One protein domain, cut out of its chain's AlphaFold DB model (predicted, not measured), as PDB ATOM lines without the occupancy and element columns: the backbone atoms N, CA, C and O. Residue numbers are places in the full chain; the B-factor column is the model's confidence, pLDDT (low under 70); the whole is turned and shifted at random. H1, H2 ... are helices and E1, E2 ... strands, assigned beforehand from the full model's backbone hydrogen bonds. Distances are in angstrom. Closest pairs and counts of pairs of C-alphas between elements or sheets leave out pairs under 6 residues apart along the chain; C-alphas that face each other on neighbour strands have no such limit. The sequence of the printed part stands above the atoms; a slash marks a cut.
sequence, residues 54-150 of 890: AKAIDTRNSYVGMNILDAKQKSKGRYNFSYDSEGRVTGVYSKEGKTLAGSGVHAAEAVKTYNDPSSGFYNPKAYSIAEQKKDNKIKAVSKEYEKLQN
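AT A GLANCE: This is residues 54 to 150 of the 890 residues of an uncharacterized protein of Methanococcus maripaludis (UniProt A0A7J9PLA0). A small antiparallel sheet of three strands, E1 E2 E3, has two short helices, H1 and H2, over one face and one helix, H3, over the other, while the long helix H4 runs off as an arm. The first part of H4 passes near H3, and residues 139 to 150, of which 139 to 149 belong to H4, stick out. The printed part has 97 residues, with four named helices and three named strands in the order H1 H2 E1 E2 E3 H3 H4; the class is mostly helix. The whole is only just compact, close to loose, with a radius of gyration of the C-alphas of 14.6 A, and spans 45 by 33 by 21 A.

HOW THE PARTS SIT: H1, residues 54 to 61, is on the sheet of E1, residues 80 to 83, E2, residues 89 to 93, and E3, residues 99 to 102, at a height over the sheet of 8.0 A. Its closest C-alphas to E3 are those of Asn 61 and Ala 101, 5.8 A apart. H2, residues 68 to 75, is on the same face, over E1 and along the strands, at 26 degrees to E1 on the local plane; the closest C-alphas of H2 and E1 are those of Ile 68 and Tyr 83, 6.8 A apart. The strands form a meander, each the antiparallel neighbour of the one before. In the hairpin of E1 and E2, N 93 and O 80 are 2.8 A apart, within hydrogen-bond range; in that of E2 and E3, N 100 and O 92 are 2.7 A apart. H3, residues 104 to 115, is on the opposite face, over E3, at a height over the sheet of 6.0 A; the closest C-alphas of the two are those of Thr 99 and Ala 110, 4.8 A apart. H4, residues 124 to 149, is not on the sheet, but H3 and H4 are near each other, with 16 pairs of C-alphas within 10 A. Every O i to N i+4 pair is within hydrogen-bond range in H1 and H2, against 7 of 8 in H3 and 15 of 22 in H4.

IN THESE COORDINATES: H1 begins at C-alpha 54, (304.066, 78.455, 220.754). H2 is 10.3 A long, E1 10.3 A, E2 10.6 A, E3 7.4 A and H3 17.3 A. H4, 35.9 A long with a kink of 31 degrees near residue 133, ends at C-alpha 149, (338.417, 98.065, 228.767).

THE WHOLE: The C-alphas of Lys 76 and Asn 150, the two farthest apart, are 45.8 A from each other. Without residues 139 to 150 the body spans 32 by 28 by 20 A. The printed part has no cut and no long link. Its mean pLDDT is 70.8, and residues 108 to 150 are under 70.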
ATOM      1  N   ALA A  54     303.382  77.924 221.935       70.06
ATOM      2  CA  ALA A  54     304.066  78.455 220.754       70.06
ATOM      3  C   ALA A  54     303.483  79.813 220.333       70.06
ATOM      4  O   ALA A  54     304.207  80.804 220.256       70.06
ATOM      5  N   LYS A  55     302.151  79.907 220.209       78.19
ATOM      6  CA  LYS A  55     301.456  81.158 219.875       78.19
ATOM      7  C   LYS A  55     301.686  82.261 220.913       78.19
ATOM      8  O   LYS A  55     301.775  83.434 220.547       78.19
ATOM      9  N   ALA A  56     301.797  81.921 222.199       76.62
ATOM     10  CA  ALA A  56     302.130  82.882 223.248       76.62
ATOM     11  C   ALA A  56     303.574  83.399 223.122       76.62
ATOM     12  O   ALA A  56     303.792  84.603 223.270       76.62
ATOM     13  N   ILE A  57     304.539  82.528 222.810       80.38
ATOM     14  CA  ILE A  57     305.943  82.894 222.558       80.38
ATOM     15  C   ILE A  57     306.051  83.784 221.315       80.38
ATOM     16  O   ILE A  57     306.631  84.865 221.400       80.38
ATOM     17  N   ASP A  58     305.419  83.410 220.201       83.69
ATOM     18  CA  ASP A  58     305.414  84.208 218.968       83.69
ATOM     19  C   ASP A  58     304.770  85.582 219.184       83.69
ATOM     20  O   ASP A  58     305.297  86.605 218.746       83.69
ATOM     21  N   THR A  59     303.672  85.636 219.948       87.00
ATOM     22  CA  THR A  59     303.034  86.902 220.332       87.00
ATOM     23  C   THR A  59     304.000  87.787 221.125       87.00
ATOM     24  O   THR A  59     304.101  88.974 220.817       87.00
ATOM     25  N   ARG A  60     304.737  87.233 222.102       90.19
ATOM     26  CA  ARG A  60     305.737  87.966 222.906       90.19
ATOM     27  C   ARG A  60     306.901  88.458 222.042       90.19
ATOM     28  O   ARG A  60     307.235  89.638 222.089       90.19
ATOM     29  N   ASN A  61     307.462  87.588 221.203       88.38
ATOM     30  CA  ASN A  61     308.539  87.936 220.275       88.38
ATOM     31  C   ASN A  61     308.109  89.018 219.271       88.38
ATOM     32  O   ASN A  61     308.914  89.879 218.938       88.38
ATOM     33  N   SER A  62     306.833  89.050 218.862       94.50
ATOM     34  CA  SER A  62     306.294  90.068 217.944       94.50
ATOM     35  C   SER A  62     306.240  91.499 218.501       94.50
ATOM     36  O   SER A  62     305.850  92.406 217.765       94.50
ATOM     37  N   TYR A  63     306.567  91.711 219.781       95.56
ATOM     38  CA  TYR A  63     306.775  93.051 220.339       95.56
ATOM     39  C   TYR A  63     308.244  93.484 220.303       95.56
ATOM     40  O   TYR A  63     308.499  94.677 220.344       95.56
ATOM     41  N   VAL A  64     309.218  92.570 220.231       93.81
ATOM     42  CA  VAL A  64     310.643  92.943 220.250       93.81
ATOM     43  C   VAL A  64     310.992  93.687 218.954       93.81
ATOM     44  O   VAL A  64     310.728  93.197 217.860       93.81
ATOM     45  N   GLY A  65     311.561  94.887 219.079       91.56
ATOM     46  CA  GLY A  65     311.833  95.814 217.976       91.56
ATOM     47  C   GLY A  65     310.643  96.685 217.536       91.56
ATOM     48  O   GLY A  65     310.829  97.565 216.698       91.56
ATOM     49  N   MET A  66     309.443  96.478 218.092       97.00
ATOM     50  CA  MET A  66     308.267  97.335 217.870       97.00
ATOM     51  C   MET A  66     308.413  98.662 218.625       97.00
ATOM     52  O   MET A  66     309.050  98.697 219.677       97.00
ATOM     53  N   ASN A  67     307.792  99.744 218.144       97.69
ATOM     54  CA  ASN A  67     307.705 100.985 218.916       97.69
ATOM     55  C   ASN A  67     306.933 100.753 220.232       97.69
ATOM     56  O   ASN A  67     305.932 100.034 220.270       97.69
ATOM     57  N   ILE A  68     307.389 101.365 221.325       96.75
ATOM     58  CA  ILE A  68     306.813 101.210 222.664       96.75
ATOM     59  C   ILE A  68     305.329 101.605 222.754       96.75
ATOM     60  O   ILE A  68     304.588 100.999 223.532       96.75
ATOM     61  N   LEU A  69     304.868 102.584 221.969       96.06
ATOM     62  CA  LEU A  69     303.464 103.004 221.953       96.06
ATOM     63  C   LEU A  69     302.582 101.927 221.305       96.06
ATOM     64  O   LEU A  69     301.623 101.465 221.929       96.06
ATOM     65  N   ASP A  70     302.981 101.439 220.127       97.06
ATOM     66  CA  ASP A  70     302.311 100.336 219.428       97.06
ATOM     67  C   ASP A  70     302.290  99.066 220.285       97.06
ATOM     68  O   ASP A  70     301.264  98.393 220.401       97.06
ATOM     69  N   ALA A  71     303.406  98.748 220.951       96.00
ATOM     70  CA  ALA A  71     303.515  97.586 221.825       96.00
ATOM     71  C   ALA A  71     302.580  97.686 223.043       96.00
ATOM     72  O   ALA A  71     301.896  96.711 223.380       96.00
ATOM     73  N   LYS A  72     302.473  98.862 223.677       94.69
ATOM     74  CA  LYS A  72     301.510  99.122 224.764       94.69
ATOM     75  C   LYS A  72     300.060  98.994 224.281       94.69
ATOM     76  O   LYS A  72     299.268  98.311 224.934       94.69
ATOM     77  N   GLN A  73     299.724  99.565 223.123       96.25
ATOM     78  CA  GLN A  73     298.374  99.494 222.551       96.25
ATOM     79  C   GLN A  73     297.991  98.055 222.161       96.25
ATOM     80  O   GLN A  73     296.945  97.550 222.578       96.25
ATOM     81  N   LYS A  74     298.861  97.359 221.420       94.81
ATOM     82  CA  LYS A  74     298.662  95.978 220.950       94.81
ATOM     83  C   LYS A  74     298.596  94.972 222.104       94.81
ATOM     84  O   LYS A  74     297.773  94.058 222.069       94.81
ATOM     85  N   SER A  75     299.414  95.144 223.146       94.88
ATOM     86  CA  SER A  75     299.402  94.260 224.322       94.88
ATOM     87  C   SER A  75     298.241  94.508 225.285       94.88
ATOM     88  O   SER A  75     297.975  93.642 226.121       94.88
ATOM     89  N   LYS A  76     297.551  95.655 225.198       94.00
ATOM     90  CA  LYS A  76     296.458  96.055 226.106       94.00
ATOM     91  C   LYS A  76     296.852  95.946 227.589       94.00
ATOM     92  O   LYS A  76     296.082  95.450 228.410       94.00
ATOM     93  N   GLY A  77     298.088  96.332 227.920       90.81
ATOM     94  CA  GLY A  77     298.616  96.278 229.290       90.81
ATOM     95  C   GLY A  77     298.807  94.864 229.859       90.81
ATOM     96  O   GLY A  77     298.816  94.691 231.078       90.81
ATOM     97  N   ARG A  78     298.928  93.832 229.009       91.12
ATOM     98  CA  ARG A  78     299.254  92.453 229.437       91.12
ATOM     99  C   ARG A  78     300.726  92.257 229.804       91.12
ATOM    100  O   ARG A  78     301.023  91.338 230.560       91.12
ATOM    101  N   TYR A  79     301.610  93.095 229.270       95.56
ATOM    102  CA  TYR A  79     303.059  93.003 229.435       95.56
ATOM    103  C   TYR A  79     303.646  94.358 229.821       95.56
ATOM    104  O   TYR A  79     303.122  95.401 229.424       95.56
ATOM    105  N   ASN A  80     304.750  94.314 230.559       93.56
ATOM    106  CA  ASN A  80     305.648  95.448 230.740       93.56
ATOM    107  C   ASN A  80     306.747  95.390 229.664       93.56
ATOM    108  O   ASN A  80     306.987  94.332 229.076       93.56
ATOM    109  N   PHE A  81     307.425  96.507 229.404       96.44
ATOM    110  CA  PHE A  81     308.424  96.606 228.338       96.44
ATOM    111  C   PHE A  81     309.632  97.444 228.759       96.44
ATOM    112  O   PHE A  81     309.461  98.491 229.384       96.44
ATOM    113  N   SER A  82     310.822  97.023 228.336       94.00
ATOM    114  CA  SER A  82     312.015  97.867 228.235       94.00
ATOM    115  C   SER A  82     312.221  98.238 226.771       94.00
ATOM    116  O   SER A  82     311.768  97.526 225.869       94.00
ATOM    117  N   TYR A  83     312.845  99.385 226.533       95.75
ATOM    118  CA  TYR A  83     313.044  99.944 225.204       95.75
ATOM    119  C   TYR A  83     314.377 100.690 225.123       95.75
ATOM    120  O   TYR A  83     314.928 101.096 226.146       95.75
ATOM    121  N   ASP A  84     314.911 100.814 223.912       92.56
ATOM    122  CA  ASP A  84     316.118 101.586 223.622       92.56
ATOM    123  C   ASP A  84     315.836 103.097 223.516       92.56
ATOM    124  O   ASP A  84     314.708 103.565 223.691       92.56
ATOM    125  N   SER A  85     316.877 103.877 223.220       90.06
ATOM    126  CA  SER A  85     316.795 105.327 223.018       90.06
ATOM    127  C   SER A  85     315.946 105.751 221.812       90.06
ATOM    128  O   SER A  85     315.541 106.907 221.750       90.06
ATOM    129  N   GLU A  86     315.649 104.847 220.869       93.88
ATOM    130  CA  GLU A  86     314.705 105.091 219.766       93.88
ATOM    131  C   GLU A  86     313.251 104.754 220.158       93.88
ATOM    132  O   GLU A  86     312.329 104.889 219.351       93.88
ATOM    133  N   GLY A  87     313.020 104.287 221.389       93.31
ATOM    134  CA  GLY A  87     311.711 103.833 221.848       93.31
ATOM    135  C   GLY A  87     311.300 102.474 221.276       93.31
ATOM    136  O   GLY A  87     310.113 102.141 221.322       93.31
ATOM    137  N   ARG A  88     312.232 101.673 220.740       95.50
ATOM    138  CA  ARG A  88     311.945 100.305 220.283       95.50
ATOM    139  C   ARG A  88     312.084  99.329 221.437       95.50
ATOM    140  O   ARG A  88     313.052  99.371 222.190       95.50
ATOM    141  N   VAL A  89     311.137  98.410 221.565       94.56
ATOM    142  CA  VAL A  89     311.098  97.424 222.648       94.56
ATOM    143  C   VAL A  89     312.293  96.468 222.572       94.56
ATOM    144  O   VAL A  89     312.419  95.673 221.638       94.56
ATOM    145  N   THR A  90     313.142  96.494 223.595       93.94
ATOM    146  CA  THR A  90     314.297  95.602 223.768       93.94
ATOM    147  C   THR A  90     313.979  94.412 224.670       93.94
ATOM    148  O   THR A  90     314.627  93.373 224.553       93.94
ATOM    149  N   GLY A  91     312.960  94.507 225.525       93.50
ATOM    150  CA  GLY A  91     312.532  93.438 226.430       93.50
ATOM    151  C   GLY A  91     311.029  93.473 226.698       93.50
ATOM    152  O   GLY A  91     310.419  94.536 226.782       93.50
ATOM    153  N   VAL A  92     310.427  92.294 226.833       95.25
ATOM    154  CA  VAL A  92     309.011  92.078 227.154       95.25
ATOM    155  C   VAL A  92     308.951  91.307 228.460       95.25
ATOM    156  O   VAL A  92     309.555  90.242 228.563       95.25
ATOM    157  N   TYR A  93     308.193  91.796 229.433       93.44
ATOM    158  CA  TYR A  93     308.139  91.238 230.781       93.44
ATOM    159  C   TYR A  93     306.705  90.911 231.187       93.44
ATOM    160  O   TYR A  93     305.738  91.502 230.697       93.44
ATOM    161  N   SER A  94     306.566  89.977 232.122       92.31
ATOM    162  CA  SER A  94     305.313  89.739 232.827       92.31
ATOM    163  C   SER A  94     304.953  90.939 233.720       92.31
ATOM    164  O   SER A  94     305.760  91.858 233.913       92.31
ATOM    165  N   LYS A  95     303.739  90.953 234.286       87.38
ATOM    166  CA  LYS A  95     303.333  92.025 235.213       87.38
ATOM    167  C   LYS A  95     304.170  92.033 236.493       87.38
ATOM    168  O   LYS A  95     304.398  93.089 237.066       87.38
ATOM    169  N   GLU A  96     304.674  90.864 236.871       86.94
ATOM    170  CA  GLU A  96     305.554  90.598 238.010       86.94
ATOM    171  C   GLU A  96     307.037  90.879 237.687       86.94
ATOM    172  O   GLU A  96     307.897  90.687 238.540       86.94
ATOM    173  N   GLY A  97     307.355  91.311 236.459       83.94
ATOM    174  CA  GLY A  97     308.708  91.695 236.047       83.94
ATOM    175  C   GLY A  97     309.600  90.561 235.524       83.94
ATOM    176  O   GLY A  97     310.762  90.817 235.225       83.94
ATOM    177  N   LYS A  98     309.100  89.326 235.355       86.12
ATOM    178  CA  LYS A  98     309.894  88.238 234.744       86.12
ATOM    179  C   LYS A  98     310.064  88.476 233.239       86.12
ATOM    180  O   LYS A  98     309.070  88.695 232.547       86.12
ATOM    181  N   THR A  99     311.285  88.400 232.707       87.75
ATOM    182  CA  THR A  99     311.557  88.611 231.272       87.75
ATOM    183  C   THR A  99     310.995  87.456 230.435       87.75
ATOM    184  O   THR A  99     311.404  86.312 230.578       87.75
ATOM    185  N   LEU A 100     310.047  87.738 229.541       88.12
ATOM    186  CA  LEU A 100     309.339  86.749 228.715       88.12
ATOM    187  C   LEU A 100     309.838  86.684 227.263       88.12
ATOM    188  O   LEU A 100     309.642  85.665 226.598       88.12
ATOM    189  N   ALA A 101     310.430  87.765 226.758       89.69
ATOM    190  CA  ALA A 101     311.123  87.848 225.471       89.69
ATOM    191  C   ALA A 101     312.068  89.061 225.482       89.69
ATOM    192  O   ALA A 101     311.907  89.960 226.305       89.69
ATOM    193  N   GLY A 102     313.032  89.122 224.565       87.31
ATOM    194  CA  GLY A 102     313.899  90.292 224.440       87.31
ATOM    195  C   GLY A 102     315.019  90.127 223.421       87.31
ATOM    196  O   GLY A 102     315.182  89.070 222.813       87.31
ATOM    197  N   SER A 103     315.801  91.188 223.257       79.94
ATOM    198  CA  SER A 103     317.032  91.253 222.473       79.94
ATOM    199  C   SER A 103     318.226  91.562 223.390       79.94
ATOM    200  O   SER A 103     318.063  92.013 224.523       79.94
ATOM    201  N   GLY A 104     319.449  91.265 222.935       84.88
ATOM    202  CA  GLY A 104     320.671  91.546 223.701       84.88
ATOM    203  C   GLY A 104     320.659  90.920 225.102       84.88
ATOM    204  O   GLY A 104     320.487  89.709 225.238       84.88
ATOM    205  N   VAL A 105     320.819  91.749 226.138       73.06
ATOM    206  CA  VAL A 105     320.801  91.330 227.553       73.06
ATOM    207  C   VAL A 105     319.466  90.671 227.925       73.06
ATOM    208  O   VAL A 105     319.453  89.592 228.517       73.06
ATOM    209  N   HIS A 106     318.339  91.234 227.485       72.81
ATOM    210  CA  HIS A 106     317.008  90.709 227.803       72.81
ATOM    211  C   HIS A 106     316.688  89.395 227.079       72.81
ATOM    212  O   HIS A 106     315.881  88.605 227.566       72.81
ATOM    213  N   ALA A 107     317.367  89.087 225.965       71.25
ATOM    214  CA  ALA A 107     317.306  87.747 225.375       71.25
ATOM    215  C   ALA A 107     317.907  86.692 226.323       71.25
ATOM    216  O   ALA A 107     317.346  85.609 226.484       71.25
ATOM    217  N   ALA A 108     319.023  87.011 226.989       65.69
ATOM    218  CA  ALA A 108     319.654  86.113 227.955       65.69
ATOM    219  C   ALA A 108     318.805  85.939 229.229       65.69
ATOM    220  O   ALA A 108     318.725  84.835 229.769       65.69
ATOM    221  N   GLU A 109     318.129  86.993 229.689       68.50
ATOM    222  CA  GLU A 109     317.190  86.937 230.822       68.50
ATOM    223  C   GLU A 109     315.900  86.173 230.492       68.50
ATOM    224  O   GLU A 109     315.404  85.409 231.324       68.50
ATOM    225  N   ALA A 110     315.376  86.311 229.270       63.56
ATOM    226  CA  ALA A 110     314.236  85.522 228.809       63.56
ATOM    227  C   ALA A 110     314.565  84.022 228.822       63.56
ATOM    228  O   ALA A 110     313.795  83.224 229.353       63.56
ATOM    229  N   VAL A 111     315.750  83.637 228.332       60.88
ATOM    230  CA  VAL A 111     316.230  82.245 228.397       60.88
ATOM    231  C   VAL A 111     316.329  81.746 229.845       60.88
ATOM    232  O   VAL A 111     315.901  80.629 230.117       60.88
ATOM    233  N   LYS A 112     316.803  82.564 230.800       64.62
ATOM    234  CA  LYS A 112     316.783  82.191 232.231       64.62
ATOM    235  C   LYS A 112     315.362  81.933 232.742       64.62
ATOM    236  O   LYS A 112     315.156  80.965 233.462       64.62
ATOM    237  N   THR A 113     314.389  82.751 232.341       61.25
ATOM    238  CA  THR A 113     312.992  82.630 232.792       61.25
ATOM    239  C   THR A 113     312.318  81.346 232.299       61.25
ATOM    240  O   THR A 113     311.559  80.750 233.055       61.25
ATOM    241  N   TYR A 114     312.609  80.881 231.077       56.53
ATOM    242  CA  TYR A 114     312.114  79.584 230.575       56.53
ATOM    243  C   TYR A 114     312.913  78.374 231.093       56.53
ATOM    244  O   TYR A 114     312.402  77.256 231.098       56.53
ATOM    245  N   ASN A 115     314.159  78.586 231.533       45.06
ATOM    246  CA  ASN A 115     315.008  77.539 232.107       45.06
ATOM    247  C   ASN A 115     314.810  77.353 233.624       45.06
ATOM    248  O   ASN A 115     315.328  76.386 234.179       45.06
ATOM    249  N   ASP A 116     314.088  78.252 234.295       48.25
ATOM    250  CA  ASP A 116     313.683  78.122 235.698       48.25
ATOM    251  C   ASP A 116     312.721  76.922 235.846       48.25
ATOM    252  O   ASP A 116     311.607  76.982 235.311       48.25
ATOM    253  N   PRO A 117     313.090  75.838 236.562       43.44
ATOM    254  CA  PRO A 117     312.231  74.661 236.714       43.44
ATOM    255  C   PRO A 117     310.896  74.972 237.402       43.44
ATOM    256  O   PRO A 117     309.915  74.269 237.171       43.44
ATOM    257  N   SER A 118     310.830  76.044 238.202       44.97
ATOM    258  CA  SER A 118     309.589  76.501 238.840       44.97
ATOM    259  C   SER A 118     308.625  77.197 237.870       44.97
ATOM    260  O   SER A 118     307.456  77.385 238.195       44.97
ATOM    261  N   SER A 119     309.082  77.564 236.663       47.84
ATOM    262  CA  SER A 119     308.254  78.232 235.650       47.84
ATOM    263  C   SER A 119     307.321  77.290 234.882       47.84
ATOM    264  O   SER A 119     306.383  77.763 234.246       47.84
ATOM    265  N   GLY A 120     307.574  75.975 234.899       39.69
ATOM    266  CA  GLY A 120     306.749  74.959 234.233       39.69
ATOM    267  C   GLY A 120     306.788  74.936 232.693       39.69
ATOM    268  O   GLY A 120     306.160  74.064 232.099       39.69
ATOM    269  N   PHE A 121     307.521  75.837 232.022       44.06
ATOM    270  CA  PHE A 121     307.493  75.998 230.555       44.06
ATOM    271  C   PHE A 121     308.822  75.653 229.860       44.06
ATOM    272  O   PHE A 121     309.440  76.493 229.204       44.06
ATOM    273  N   TYR A 122     309.236  74.386 229.935       38.97
ATOM    274  CA  TYR A 122     310.438  73.899 229.250       38.97
ATOM    275  C   TYR A 122     310.167  73.621 227.755       38.97
ATOM    276  O   TYR A 122     309.483  72.655 227.417       38.97
ATOM    277  N   ASN A 123     310.701  74.440 226.835       44.78
ATOM    278  CA  ASN A 123     310.570  74.224 225.381       44.78
ATOM    279  C   ASN A 123     311.941  74.013 224.689       44.78
ATOM    280  O   ASN A 123     312.611  74.985 224.321       44.78
ATOM    281  N   PRO A 124     312.351  72.754 224.434       36.16
ATOM    282  CA  PRO A 124     313.697  72.429 223.954       36.16
ATOM    283  C   PRO A 124     313.962  72.738 222.466       36.16
ATOM    284  O   PRO A 124     315.096  72.587 222.017       36.16
ATOM    285  N   LYS A 125     312.970  73.173 221.670       38.75
ATOM    286  CA  LYS A 125     313.194  73.510 220.244       38.75
ATOM    287  C   LYS A 125     313.656  74.952 220.020       38.75
ATOM    288  O   LYS A 125     314.515  75.181 219.171       38.75
ATOM    289  N   ALA A 126     313.136  75.914 220.786       40.91
ATOM    290  CA  ALA A 126     313.604  77.304 220.724       40.91
ATOM    291  C   ALA A 126     315.055  77.435 221.230       40.91
ATOM    292  O   ALA A 126     315.845  78.204 220.681       40.91
ATOM    293  N   TYR A 127     315.395  76.613 222.228       37.47
ATOM    294  CA  TYR A 127     316.710  76.469 222.851       37.47
ATOM    295  C   TYR A 127     317.854  76.355 221.821       37.47
ATOM    296  O   TYR A 127     318.702  77.242 221.747       37.47
ATOM    297  N   SER A 128     317.819  75.342 220.944       35.97
ATOM    298  CA  SER A 128     318.902  75.049 219.985       35.97
ATOM    299  C   SER A 128     319.223  76.204 219.018       35.97
ATOM    300  O   SER A 128     320.391  76.461 218.723       35.97
ATOM    301  N   ILE A 129     318.204  76.924 218.537       40.59
ATOM    302  CA  ILE A 129     318.377  78.011 217.557       40.59
ATOM    303  C   ILE A 129     318.840  79.305 218.248       40.59
ATOM    304  O   ILE A 129     319.614  80.077 217.674       40.59
ATOM    305  N   ALA A 130     318.384  79.549 219.479       40.91
ATOM    306  CA  ALA A 130     318.824  80.688 220.279       40.91
ATOM    307  C   ALA A 130     320.280  80.525 220.747       40.91
ATOM    308  O   ALA A 130     321.047  81.483 220.687       40.91
ATOM    309  N   GLU A 131     320.676  79.318 221.153       39.81
ATOM    310  CA  GLU A 131     322.012  79.007 221.671       39.81
ATOM    311  C   GLU A 131     323.106  79.185 220.600       39.81
ATOM    312  O   GLU A 131     324.070  79.915 220.827       39.81
ATOM    313  N   GLN A 132     322.899  78.686 219.372       40.84
ATOM    314  CA  GLN A 132     323.840  78.929 218.263       40.84
ATOM    315  C   GLN A 132     324.000  80.419 217.904       40.84
ATOM    316  O   GLN A 132     325.096  80.867 217.560       40.84
ATOM    317  N   LYS A 133     322.926  81.218 217.982       46.50
ATOM    318  CA  LYS A 133     322.998  82.671 217.732       46.50
ATOM    319  C   LYS A 133     323.659  83.426 218.890       46.50
ATOM    320  O   LYS A 133     324.351  84.417 218.653       46.50
ATOM    321  N   LYS A 134     323.463  82.953 220.121       44.22
ATOM    322  CA  LYS A 134     324.057  83.489 221.351       44.22
ATOM    323  C   LYS A 134     325.579  83.335 221.338       44.22
ATOM    324  O   LYS A 134     326.270  84.336 221.502       44.22
ATOM    325  N   ASP A 135     326.097  82.141 221.061       41.12
ATOM    326  CA  ASP A 135     327.544  81.874 221.106       41.12
ATOM    327  C   ASP A 135     328.335  82.696 220.082       41.12
ATOM    328  O   ASP A 135     329.396  83.238 220.401       41.12
ATOM    329  N   ASN A 136     327.795  82.863 218.872       44.91
ATOM    330  CA  ASN A 136     328.431  83.674 217.836       44.91
ATOM    331  C   ASN A 136     328.427  85.174 218.179       44.91
ATOM    332  O   ASN A 136     329.415  85.862 217.926       44.91
ATOM    333  N   LYS A 137     327.346  85.695 218.784       44.75
ATOM    334  CA  LYS A 137     327.254  87.123 219.126       44.75
ATOM    335  C   LYS A 137     328.026  87.486 220.399       44.75
ATOM    336  O   LYS A 137     328.643  88.547 220.432       44.75
ATOM    337  N   ILE A 138     328.051  86.614 221.412       42.50
ATOM    338  CA  ILE A 138     328.845  86.832 222.635       42.50
ATOM    339  C   ILE A 138     330.340  86.887 222.293       42.50
ATOM    340  O   ILE A 138     331.004  87.841 222.682       42.50
ATOM    341  N   LYS A 139     330.856  85.944 221.490       44.19
ATOM    342  CA  LYS A 139     332.274  85.933 221.077       44.19
ATOM    343  C   LYS A 139     332.712  87.205 220.341       44.19
ATOM    344  O   LYS A 139     333.856  87.620 220.494       44.19
ATOM    345  N   ALA A 140     331.822  87.827 219.565       41.28
ATOM    346  CA  ALA A 140     332.107  89.096 218.898       41.28
ATOM    347  C   ALA A 140     332.150  90.273 219.891       41.28
ATOM    348  O   ALA A 140     333.136  91.005 219.930       41.28
ATOM    349  N   VAL A 141     331.119  90.419 220.733       43.84
ATOM    350  CA  VAL A 141     330.992  91.555 221.665       43.84
ATOM    351  C   VAL A 141     332.039  91.505 222.781       43.84
ATOM    352  O   VAL A 141     332.639  92.533 223.083       43.84
ATOM    353  N   SER A 142     332.328  90.330 223.354       41.25
ATOM    354  CA  SER A 142     333.386  90.187 224.367       41.25
ATOM    355  C   SER A 142     334.748  90.642 223.838       41.25
ATOM    356  O   SER A 142     335.460  91.351 224.537       41.25
ATOM    357  N   LYS A 143     335.071  90.335 222.573       49.62
ATOM    358  CA  LYS A 143     336.348  90.706 221.944       49.62
ATOM    359  C   LYS A 143     336.488  92.210 221.669       49.62
ATOM    360  O   LYS A 143     337.609  92.712 221.600       49.62
ATOM    361  N   GLU A 144     335.387  92.942 221.497       48.66
ATOM    362  CA  GLU A 144     335.414  94.414 221.431       48.66
ATOM    363  C   GLU A 144     335.423  95.054 222.821       48.66
ATOM    364  O   GLU A 144     336.119  96.045 223.033       48.66
ATOM    365  N   TYR A 145     334.710  94.471 223.785       44.03
ATOM    366  CA  TYR A 145     334.663  94.979 225.153       44.03
ATOM    367  C   TYR A 145     336.006  94.807 225.882       44.03
ATOM    368  O   TYR A 145     336.491  95.764 226.474       44.03
ATOM    369  N   GLU A 146     336.665  93.649 225.753       47.72
ATOM    370  CA  GLU A 146     338.034  93.418 226.251       47.72
ATOM    371  C   GLU A 146     339.041  94.397 225.636       47.72
ATOM    372  O   GLU A 146     339.921  94.898 226.333       47.72
ATOM    373  N   LYS A 147     338.894  94.729 224.344       51.53
ATOM    374  CA  LYS A 147     339.703  95.784 223.720       51.53
ATOM    375  C   LYS A 147     339.452  97.127 224.394       51.53
ATOM    376  O   LYS A 147     340.414  97.757 224.811       51.53
ATOM    377  N   LEU A 148     338.193  97.562 224.502       47.50
ATOM    378  CA  LEU A 148     337.831  98.881 225.032       47.50
ATOM    379  C   LEU A 148     338.173  99.056 226.518       47.50
ATOM    380  O   LEU A 148     338.618 100.135 226.893       47.50
ATOM    381  N   GLN A 149     338.043  98.012 227.345       49.50
ATOM    382  CA  GLN A 149     338.417  98.065 228.767       49.50
ATOM    383  C   GLN A 149     339.905  98.361 228.999       49.50
ATOM    384  O   GLN A 149     340.256  98.887 230.055       49.50
ATOM    385  N   ASN A 150     340.768  98.055 228.028       54.62
ATOM    386  CA  ASN A 150     342.195  98.336 228.136       54.62
ATOM    387  C   ASN A 150     342.552  99.792 227.788       54.62
ATOM    388  O   ASN A 150     343.617 100.246 228.198       54.62
TER     389      ASN A 150